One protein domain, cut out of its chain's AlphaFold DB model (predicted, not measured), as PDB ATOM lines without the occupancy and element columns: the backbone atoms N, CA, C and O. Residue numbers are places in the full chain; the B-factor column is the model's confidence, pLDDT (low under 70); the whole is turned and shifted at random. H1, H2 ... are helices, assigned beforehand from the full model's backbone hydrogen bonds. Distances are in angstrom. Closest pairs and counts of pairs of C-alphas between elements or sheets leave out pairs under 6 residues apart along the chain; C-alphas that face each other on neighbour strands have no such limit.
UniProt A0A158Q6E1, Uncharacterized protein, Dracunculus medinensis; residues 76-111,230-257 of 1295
ATOM      1  N   THR A  76     -21.138 -35.742 -24.845       86.78
ATOM      2  CA  THR A  76     -20.771 -35.867 -23.423       86.78
ATOM      3  C   THR A  76     -21.348 -37.117 -22.760       86.78
ATOM      4  O   THR A  76     -20.793 -37.590 -21.769       86.78
ATOM      5  N   VAL A  77     -22.439 -37.666 -23.300       92.07
ATOM      6  CA  VAL A  77     -23.201 -38.769 -22.700       92.07
ATOM      7  C   VAL A  77     -23.123 -40.033 -23.550       92.07
ATOM      8  O   VAL A  77     -22.978 -41.127 -22.999       92.07
ATOM      9  N   LEU A  78     -23.136 -39.886 -24.880       93.72
ATOM     10  CA  LEU A  78     -23.122 -40.988 -25.842       93.72
ATOM     11  C   LEU A  78     -22.048 -42.054 -25.538       93.72
ATOM     12  O   LEU A  78     -22.415 -43.225 -25.474       93.72
ATOM     13  N   PRO A  79     -20.769 -41.723 -25.251       93.47
ATOM     14  CA  PRO A  79     -19.761 -42.748 -24.961       93.47
ATOM     15  C   PRO A  79     -20.096 -43.632 -23.752       93.47
ATOM     16  O   PRO A  79     -19.759 -44.813 -23.749       93.47
ATOM     17  N   SER A  80     -20.770 -43.079 -22.738       95.05
ATOM     18  CA  SER A  80     -21.170 -43.835 -21.541       95.05
ATOM     19  C   SER A  80     -22.361 -44.748 -21.834       95.05
ATOM     20  O   SER A  80     -22.404 -45.873 -21.350       95.05
ATOM     21  N   VAL A  81     -23.297 -44.301 -22.675       95.53
ATOM     22  CA  VAL A  81     -24.423 -45.128 -23.142       95.53
ATOM     23  C   VAL A  81     -23.946 -46.270 -24.029       95.53
ATOM     24  O   VAL A  81     -24.377 -47.401 -23.846       95.53
ATOM     25  N   LEU A  82     -23.000 -46.014 -24.932       95.74
ATOM     26  CA  LEU A  82     -22.392 -47.062 -25.753       95.74
ATOM     27  C   LEU A  82     -21.637 -48.094 -24.907       95.74
ATOM     28  O   LEU A  82     -21.700 -49.289 -25.194       95.74
ATOM     29  N   HIS A  83     -20.952 -47.644 -23.854       95.57
ATOM     30  CA  HIS A  83     -20.277 -48.530 -22.909       95.57
ATOM     31  C   HIS A  83     -21.256 -49.455 -22.185       95.57
ATOM     32  O   HIS A  83     -21.084 -50.673 -22.227       95.57
ATOM     33  N   GLU A  84     -22.324 -48.897 -21.624       95.91
ATOM     34  CA  GLU A  84     -23.329 -49.670 -20.893       95.91
ATOM     35  C   GLU A  84     -24.181 -50.552 -21.816       95.91
ATOM     36  O   GLU A  84     -24.588 -51.647 -21.428       95.91
ATOM     37  N   ALA A  85     -24.394 -50.144 -23.071       96.01
ATOM     38  CA  ALA A  85     -25.050 -50.982 -24.071       96.01
ATOM     39  C   ALA A  85     -24.237 -52.255 -24.352       96.01
ATOM     40  O   ALA A  85     -24.800 -53.350 -24.418       96.01
ATOM     41  N   VAL A  86     -22.909 -52.128 -24.458       96.53
ATOM     42  CA  VAL A  86     -22.002 -53.278 -24.580       96.53
ATOM     43  C   VAL A  86     -21.972 -54.096 -23.288       96.53
ATOM     44  O   VAL A  86     -22.055 -55.322 -23.350       96.53
ATOM     45  N   SER A  87     -21.919 -53.451 -22.118       95.27
ATOM     46  CA  SER A  87     -21.937 -54.152 -20.825       95.27
ATOM     47  C   SER A  87     -23.200 -54.984 -20.615       95.27
ATOM     48  O   SER A  87     -23.108 -56.084 -20.070       95.27
ATOM     49  N   ALA A  88     -24.353 -54.527 -21.107       94.08
ATOM     50  CA  ALA A  88     -25.618 -55.252 -21.001       94.08
ATOM     51  C   ALA A  88     -25.600 -56.626 -21.694       94.08
ATOM     52  O   ALA A  88     -26.323 -57.528 -21.277       94.08
ATOM     53  N   VAL A  89     -24.766 -56.807 -22.726       94.19
ATOM     54  CA  VAL A  89     -24.593 -58.095 -23.423       94.19
ATOM     55  C   VAL A  89     -23.278 -58.788 -23.088       94.19
ATOM     56  O   VAL A  89     -23.067 -59.925 -23.489       94.19
ATOM     57  N   ALA A  90     -22.389 -58.155 -22.324       90.48
ATOM     58  CA  ALA A  90     -21.067 -58.697 -22.042       90.48
ATOM     59  C   ALA A  90     -21.123 -60.054 -21.312       90.48
ATOM     60  O   ALA A  90     -20.203 -60.862 -21.452       90.48
ATOM     61  N   SER A  91     -22.188 -60.329 -20.553       86.68
ATOM     62  CA  SER A  91     -22.402 -61.598 -19.843       86.68
ATOM     63  C   SER A  91     -22.628 -62.799 -20.766       86.68
ATOM     64  O   SER A  91     -22.403 -63.926 -20.332       86.68
ATOM     65  N   THR A  92     -23.023 -62.588 -22.027       88.65
ATOM     66  CA  THR A  92     -23.183 -63.680 -23.001       88.65
ATOM     67  C   THR A  92     -21.845 -64.204 -23.517       88.65
ATOM     68  O   THR A  92     -21.816 -65.239 -24.177       88.65
ATOM     69  N   SER A  93     -20.745 -63.488 -23.245       83.26
ATOM     70  CA  SER A  93     -19.424 -63.750 -23.824       83.26
ATOM     71  C   SER A  93     -19.433 -63.803 -25.360       83.26
ATOM     72  O   SER A  93     -18.538 -64.381 -25.967       83.26
ATOM     73  N   ASP A  94     -20.408 -63.158 -26.006       89.63
ATOM     74  CA  ASP A  94     -20.456 -63.030 -27.460       89.63
ATOM     75  C   ASP A  94     -19.869 -61.679 -27.892       89.63
ATOM     76  O   ASP A  94     -20.501 -60.620 -27.813       89.63
ATOM     77  N   THR A  95     -18.620 -61.720 -28.353       89.42
ATOM     78  CA  THR A  95     -17.894 -60.535 -28.815       89.42
ATOM     79  C   THR A  95     -18.456 -59.952 -30.117       89.42
ATOM     80  O   THR A  95     -18.378 -58.741 -30.331       89.42
ATOM     81  N   GLU A  96     -19.078 -60.769 -30.972       91.09
ATOM     82  CA  GLU A  96     -19.715 -60.296 -32.203       91.09
ATOM     83  C   GLU A  96     -21.030 -59.575 -31.901       91.09
ATOM     84  O   GLU A  96     -21.306 -58.512 -32.476       91.09
ATOM     85  N   LEU A  97     -21.805 -60.099 -30.949       92.95
ATOM     86  CA  LEU A  97     -22.977 -59.408 -30.427       92.95
ATOM     87  C   LEU A  97     -22.586 -58.065 -29.800       92.95
ATOM     88  O   LEU A  97     -23.223 -57.059 -30.093       92.95
ATOM     89  N   ALA A  98     -21.512 -58.009 -29.007       94.43
ATOM     90  CA  ALA A  98     -21.030 -56.760 -28.415       94.43
ATOM     91  C   ALA A  98     -20.692 -55.689 -29.472       94.43
ATOM     92  O   ALA A  98     -21.150 -54.548 -29.371       94.43
ATOM     93  N   ALA A  99     -19.947 -56.052 -30.522       93.43
ATOM     94  CA  ALA A  99     -19.619 -55.132 -31.615       93.43
ATOM     95  C   ALA A  99     -20.866 -54.677 -32.393       93.43
ATOM     96  O   ALA A  99     -20.993 -53.508 -32.765       93.43
ATOM     97  N   THR A 100     -21.806 -55.599 -32.609       92.48
ATOM     98  CA  THR A 100     -23.100 -55.314 -33.234       92.48
ATOM     99  C   THR A 100     -23.898 -54.307 -32.412       92.48
ATOM    100  O   THR A 100     -24.378 -53.321 -32.962       92.48
ATOM    101  N   VAL A 101     -24.012 -54.526 -31.102       94.26
ATOM    102  CA  VAL A 101     -24.758 -53.652 -30.189       94.26
ATOM    103  C   VAL A 101     -24.141 -52.267 -30.121       94.26
ATOM    104  O   VAL A 101     -24.881 -51.285 -30.117       94.26
ATOM    105  N   LEU A 102     -22.807 -52.168 -30.130       94.82
ATOM    106  CA  LEU A 102     -22.126 -50.879 -30.222       94.82
ATOM    107  C   LEU A 102     -22.531 -50.141 -31.505       94.82
ATOM    108  O   LEU A 102     -22.907 -48.977 -31.439       94.82
ATOM    109  N   CYS A 103     -22.484 -50.818 -32.657       93.85
ATOM    110  CA  CYS A 103     -22.832 -50.231 -33.952       93.85
ATOM    111  C   CYS A 103     -24.309 -49.805 -34.017       93.85
ATOM    112  O   CYS A 103     -24.611 -48.680 -34.406       93.85
ATOM    113  N   GLU A 104     -25.228 -50.675 -33.589       92.30
ATOM    114  CA  GLU A 104     -26.668 -50.393 -33.574       92.30
ATOM    115  C   GLU A 104     -26.995 -49.227 -32.624       92.30
ATOM    116  O   GLU A 104     -27.704 -48.303 -33.014       92.30
ATOM    117  N   SER A 105     -26.420 -49.209 -31.417       93.94
ATOM    118  CA  SER A 105     -26.633 -48.125 -30.444       93.94
ATOM    119  C   SER A 105     -26.030 -46.801 -30.917       93.94
ATOM    120  O   SER A 105     -26.618 -45.745 -30.699       93.94
ATOM    121  N   LEU A 106     -24.878 -46.852 -31.591       94.18
ATOM    122  CA  LEU A 106     -24.232 -45.689 -32.193       94.18
ATOM    123  C   LEU A 106     -25.118 -45.075 -33.276       94.18
ATOM    124  O   LEU A 106     -25.391 -43.882 -33.224       94.18
ATOM    125  N   LEU A 107     -25.608 -45.884 -34.217       91.82
ATOM    126  CA  LEU A 107     -26.494 -45.421 -35.288       91.82
ATOM    127  C   LEU A 107     -27.855 -44.950 -34.765       91.82
ATOM    128  O   LEU A 107     -28.486 -44.108 -35.391       91.82
ATOM    129  N   HIS A 108     -28.306 -45.468 -33.623       90.98
ATOM    130  CA  HIS A 108     -29.584 -45.075 -33.033       90.98
ATOM    131  C   HIS A 108     -29.502 -43.784 -32.204       90.98
ATOM    132  O   HIS A 108     -30.488 -43.056 -32.122       90.98
ATOM    133  N   TRP A 109     -28.368 -43.480 -31.564       92.46
ATOM    134  CA  TRP A 109     -28.272 -42.367 -30.605       92.46
ATOM    135  C   TRP A 109     -27.306 -41.242 -30.981       92.46
ATOM    136  O   TRP A 109     -27.375 -40.188 -30.345       92.46
ATOM    137  N   ALA A 110     -26.415 -41.433 -31.957       92.02
ATOM    138  CA  ALA A 110     -25.455 -40.404 -32.354       92.02
ATOM    139  C   ALA A 110     -26.140 -39.226 -33.052       92.02
ATOM    140  O   ALA A 110     -26.987 -39.420 -33.919       92.02
ATOM    141  N   GLU A 111     -25.750 -38.006 -32.686       88.59
ATOM    142  CA  GLU A 111     -26.253 -36.795 -33.330       88.59
ATOM    143  C   GLU A 111     -25.713 -36.617 -34.762       88.59
ATOM    144  O   GLU A 111     -24.581 -37.012 -35.050       88.59
ATOM    145  N   TRP A 230     -43.742 -55.466 -28.124       93.83
ATOM    146  CA  TRP A 230     -42.843 -54.339 -27.870       93.83
ATOM    147  C   TRP A 230     -41.574 -54.755 -27.128       93.83
ATOM    148  O   TRP A 230     -40.543 -54.123 -27.344       93.83
ATOM    149  N   GLU A 231     -41.621 -55.803 -26.298       90.76
ATOM    150  CA  GLU A 231     -40.523 -56.237 -25.414       90.76
ATOM    151  C   GLU A 231     -39.145 -56.214 -26.099       90.76
ATOM    152  O   GLU A 231     -38.282 -55.430 -25.707       90.76
ATOM    153  N   ASN A 232     -38.971 -56.973 -27.187       89.67
ATOM    154  CA  ASN A 232     -37.691 -57.058 -27.905       89.67
ATOM    155  C   ASN A 232     -37.275 -55.732 -28.563       89.67
ATOM    156  O   ASN A 232     -36.085 -55.428 -28.669       89.67
ATOM    157  N   ILE A 233     -38.241 -54.942 -29.043       91.35
ATOM    158  CA  ILE A 233     -37.966 -53.677 -29.735       91.35
ATOM    159  C   ILE A 233     -37.478 -52.635 -28.729       91.35
ATOM    160  O   ILE A 233     -36.486 -51.953 -28.985       91.35
ATOM    161  N   LEU A 234     -38.151 -52.527 -27.582       92.19
ATOM    162  CA  LEU A 234     -37.800 -51.590 -26.517       92.19
ATOM    163  C   LEU A 234     -36.502 -51.996 -25.821       92.19
ATOM    164  O   LEU A 234     -35.664 -51.132 -25.567       92.19
ATOM    165  N   GLU A 235     -36.295 -53.294 -25.581       90.24
ATOM    166  CA  GLU A 235     -35.034 -53.798 -25.034       90.24
ATOM    167  C   GLU A 235     -33.864 -53.450 -25.962       90.24
ATOM    168  O   GLU A 235     -32.863 -52.913 -25.496       90.24
ATOM    169  N   LYS A 236     -34.003 -53.664 -27.282       89.47
ATOM    170  CA  LYS A 236     -32.987 -53.265 -28.271       89.47
ATOM    171  C   LYS A 236     -32.764 -51.747 -28.279       89.47
ATOM    172  O   LYS A 236     -31.619 -51.308 -28.333       89.47
ATOM    173  N   ARG A 237     -33.837 -50.949 -28.223       89.25
ATOM    174  CA  ARG A 237     -33.792 -49.477 -28.324       89.25
ATOM    175  C   ARG A 237     -33.115 -48.810 -27.126       89.25
ATOM    176  O   ARG A 237     -32.319 -47.889 -27.301       89.25
ATOM    177  N   TYR A 238     -33.453 -49.258 -25.920       91.82
ATOM    178  CA  TYR A 238     -33.048 -48.619 -24.664       91.82
ATOM    179  C   TYR A 238     -31.929 -49.369 -23.931       91.82
ATOM    180  O   TYR A 238     -31.586 -49.017 -22.800       91.82
ATOM    181  N   ARG A 239     -31.328 -50.379 -24.572       92.72
ATOM    182  CA  ARG A 239     -30.218 -51.160 -24.016       92.72
ATOM    183  C   ARG A 239     -29.098 -50.253 -23.512       92.72
ATOM    184  O   ARG A 239     -28.499 -49.507 -24.278       92.72
ATOM    185  N   GLY A 240     -28.814 -50.333 -22.215       91.34
ATOM    186  CA  GLY A 240     -27.743 -49.565 -21.578       91.34
ATOM    187  C   GLY A 240     -27.995 -48.059 -21.458       91.34
ATOM    188  O   GLY A 240     -27.146 -47.367 -20.907       91.34
ATOM    189  N   LEU A 241     -29.143 -47.529 -21.906       92.71
ATOM    190  CA  LEU A 241     -29.410 -46.089 -21.870       92.71
ATOM    191  C   LEU A 241     -29.420 -45.561 -20.433       92.71
ATOM    192  O   LEU A 241     -28.635 -44.679 -20.100       92.71
ATOM    193  N   GLN A 242     -30.267 -46.123 -19.567       90.57
ATOM    194  CA  GLN A 242     -30.425 -45.658 -18.184       90.57
ATOM    195  C   GLN A 242     -29.106 -45.720 -17.402       90.57
ATOM    196  O   GLN A 242     -28.671 -44.717 -16.834       90.57
ATOM    197  N   ASN A 243     -28.428 -46.871 -17.431       93.46
ATOM    198  CA  ASN A 243     -27.125 -47.037 -16.783       93.46
ATOM    199  C   ASN A 243     -26.075 -46.100 -17.389       93.46
ATOM    200  O   ASN A 243     -25.287 -45.506 -16.658       93.46
ATOM    201  N   GLY A 244     -26.108 -45.892 -18.706       94.14
ATOM    202  CA  GLY A 244     -25.204 -44.991 -19.410       94.14
ATOM    203  C   GLY A 244     -25.377 -43.530 -19.010       94.14
ATOM    204  O   GLY A 244     -24.384 -42.825 -18.831       94.14
ATOM    205  N   LEU A 245     -26.617 -43.076 -18.798       93.24
ATOM    206  CA  LEU A 245     -26.907 -41.740 -18.266       93.24
ATOM    207  C   LEU A 245     -26.362 -41.578 -16.837       93.24
ATOM    208  O   LEU A 245     -25.765 -40.547 -16.509       93.24
ATOM    209  N   ILE A 246     -26.520 -42.603 -15.993       93.92
ATOM    210  CA  ILE A 246     -25.973 -42.622 -14.627       93.92
ATOM    211  C   ILE A 246     -24.439 -42.571 -14.664       93.92
ATOM    212  O   ILE A 246     -23.826 -41.767 -13.952       93.92
ATOM    213  N   LEU A 247     -23.814 -43.375 -15.528       92.52
ATOM    214  CA  LEU A 247     -22.366 -43.414 -15.718       92.52
ATOM    215  C   LEU A 247     -21.827 -42.072 -16.230       92.52
ATOM    216  O   LEU A 247     -20.841 -41.564 -15.696       92.52
ATOM    217  N   ALA A 248     -22.502 -41.447 -17.198       92.41
ATOM    218  CA  ALA A 248     -22.137 -40.123 -17.696       92.41
ATOM    219  C   ALA A 248     -22.173 -39.077 -16.576       92.41
ATOM    220  O   ALA A 248     -21.216 -38.323 -16.400       92.41
ATOM    221  N   ARG A 249     -23.235 -39.074 -15.755       90.47
ATOM    222  CA  ARG A 249     -23.349 -38.165 -14.607       90.47
ATOM    223  C   ARG A 249     -22.203 -38.373 -13.614       90.47
ATOM    224  O   ARG A 249     -21.606 -37.397 -13.164       90.47
ATOM    225  N   LYS A 250     -21.850 -39.627 -13.319       89.61
ATOM    226  CA  LYS A 250     -20.709 -39.967 -12.456       89.61
ATOM    227  C   LYS A 250     -19.380 -39.469 -13.036       89.61
ATOM    228  O   LYS A 250     -18.580 -38.899 -12.299       89.61
ATOM    229  N   ASN A 251     -19.163 -39.633 -14.341       86.66
ATOM    230  CA  ASN A 251     -17.945 -39.199 -15.032       86.66
ATOM    231  C   ASN A 251     -17.797 -37.671 -15.087       86.66
ATOM    232  O   ASN A 251     -16.685 -37.149 -15.015       86.66
ATOM    233  N   VAL A 252     -18.907 -36.937 -15.200       82.66
ATOM    234  CA  VAL A 252     -18.897 -35.468 -15.129       82.66
ATOM    235  C   VAL A 252     -18.577 -34.999 -13.708       82.66
ATOM    236  O   VAL A 252     -17.738 -34.119 -13.529       82.66
ATOM    237  N   LEU A 253     -19.185 -35.620 -12.690       80.83
ATOM    238  CA  LEU A 253     -18.936 -35.284 -11.285       80.83
ATOM    239  C   LEU A 253     -17.489 -35.582 -10.862       80.83
ATOM    240  O   LEU A 253     -16.878 -34.759 -10.182       80.83
ATOM    241  N   SER A 254     -16.913 -36.708 -11.300       77.23
ATOM    242  CA  SER A 254     -15.528 -37.072 -10.965       77.23
ATOM    243  C   SER A 254     -14.499 -36.110 -11.567       77.23
ATOM    244  O   SER A 254     -13.515 -35.782 -10.906       77.23
ATOM    245  N   LYS A 255     -14.742 -35.593 -12.779       70.01
ATOM    246  CA  LYS A 255     -13.888 -34.568 -13.404       70.01
ATOM    247  C   LYS A 255     -13.999 -33.194 -12.741       70.01
ATOM    248  O   LYS A 255     -13.069 -32.403 -12.854       70.01
ATOM    249  N   SER A 256     -15.098 -32.906 -12.041       62.00
ATOM    250  CA  SER A 256     -15.321 -31.604 -11.403       62.00
ATOM    251  C   SER A 256     -14.622 -31.442 -10.044       62.00
ATOM    252  O   SER A 256     -14.753 -30.383  -9.433       62.00
ATOM    253  N   GLY A 257     -13.905 -32.450  -9.532       48.96
ATOM    254  CA  GLY A 257     -13.150 -32.349  -8.272       48.96
ATOM    255  C   GLY A 257     -13.996 -32.170  -7.002       48.96
ATOM    256  O   GLY A 257     -13.441 -32.052  -5.913       48.96
TER     257      GLY A 257
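Overview. This is residues 76 to 111 and 230 to 257 of the 1295 residues of an uncharacterized protein of Dracunculus medinensis (UniProt A0A158Q6E1). A helical hairpin, H1 and H2, has a third long helix, H4, packed at a slant on the other side of H1 from H2, with H1 in the middle. The short helix H3 comes just before H4 and points roughly the same way, and the line from H3 into H4 makes the longest axis; residues 230 to 235 stick out at its H3 end. The printed part has 64 residues with four named helices, H1, H2, H3 and H4 along the chain, and no named strand: its class is all helix. It is compact, with a radius of gyration of the C-alphas of 12.3 A, yet elongated in outline, with spans of 38 by 25 by 20 A.

Arrangement. H1, residues 78 to 90, touches H2, residues 95 to 109, and the closest C-alphas are those of Val 86 and Ala 98, 5.3 A apart. The two run opposite ways at a shallow tilt of 33 degrees, only just short of steep, and form a helical hairpin over a tight link of 4 residues. H1 also touches H4, residues 241 to 255, where the C-alphas of Val 81 and Gly 244 are the closest, at 3.8 A. These two run opposite ways at a steep tilt of 54 degrees. H2 and H4 are apart. H3, residues 231 to 238, is close to H2 but not clearly touching: the closest C-alphas, of Ser 105 and Arg 237, are 7.6 A apart, and the lines are only just about perpendicular, at 70.2 degrees. H1 and H3 are only just apart, with their closest C-alphas at 8.4 A. H3 and H4 meet only through their link, a tight one of 2 residues. Every O i to N i+4 pair is within hydrogen-bond range in H2, H3 and H4; in H1 it is 8 of 9.

Along the chain. H1 begins at C-alpha 78, at (-23.122, -40.988, -25.842), and measures 18.2 A from first to last C-alpha. H2 measures 21.0 A and begins at C-alpha 95, at (-17.894, -60.535, -28.815). H3 is shorter, 10.7 A. H4 measures 21.1 A and ends at C-alpha 255, at (-13.888, -34.568, -13.404).

Size, cuts and confidence. The two C-alphas farthest apart are those of Trp 230 and Gly 257, at 41.8 A. Residues 112 to 229 are not printed, and C-alphas 111 and 230 stand 24.8 A apart across this cut, which lies in the link from H2 to H3. Residues 230 to 235, of which 231 to 235 belong to H3, stand free. The mean pLDDT of the printed part is 90.1, and residues 256 to 257 are under 70.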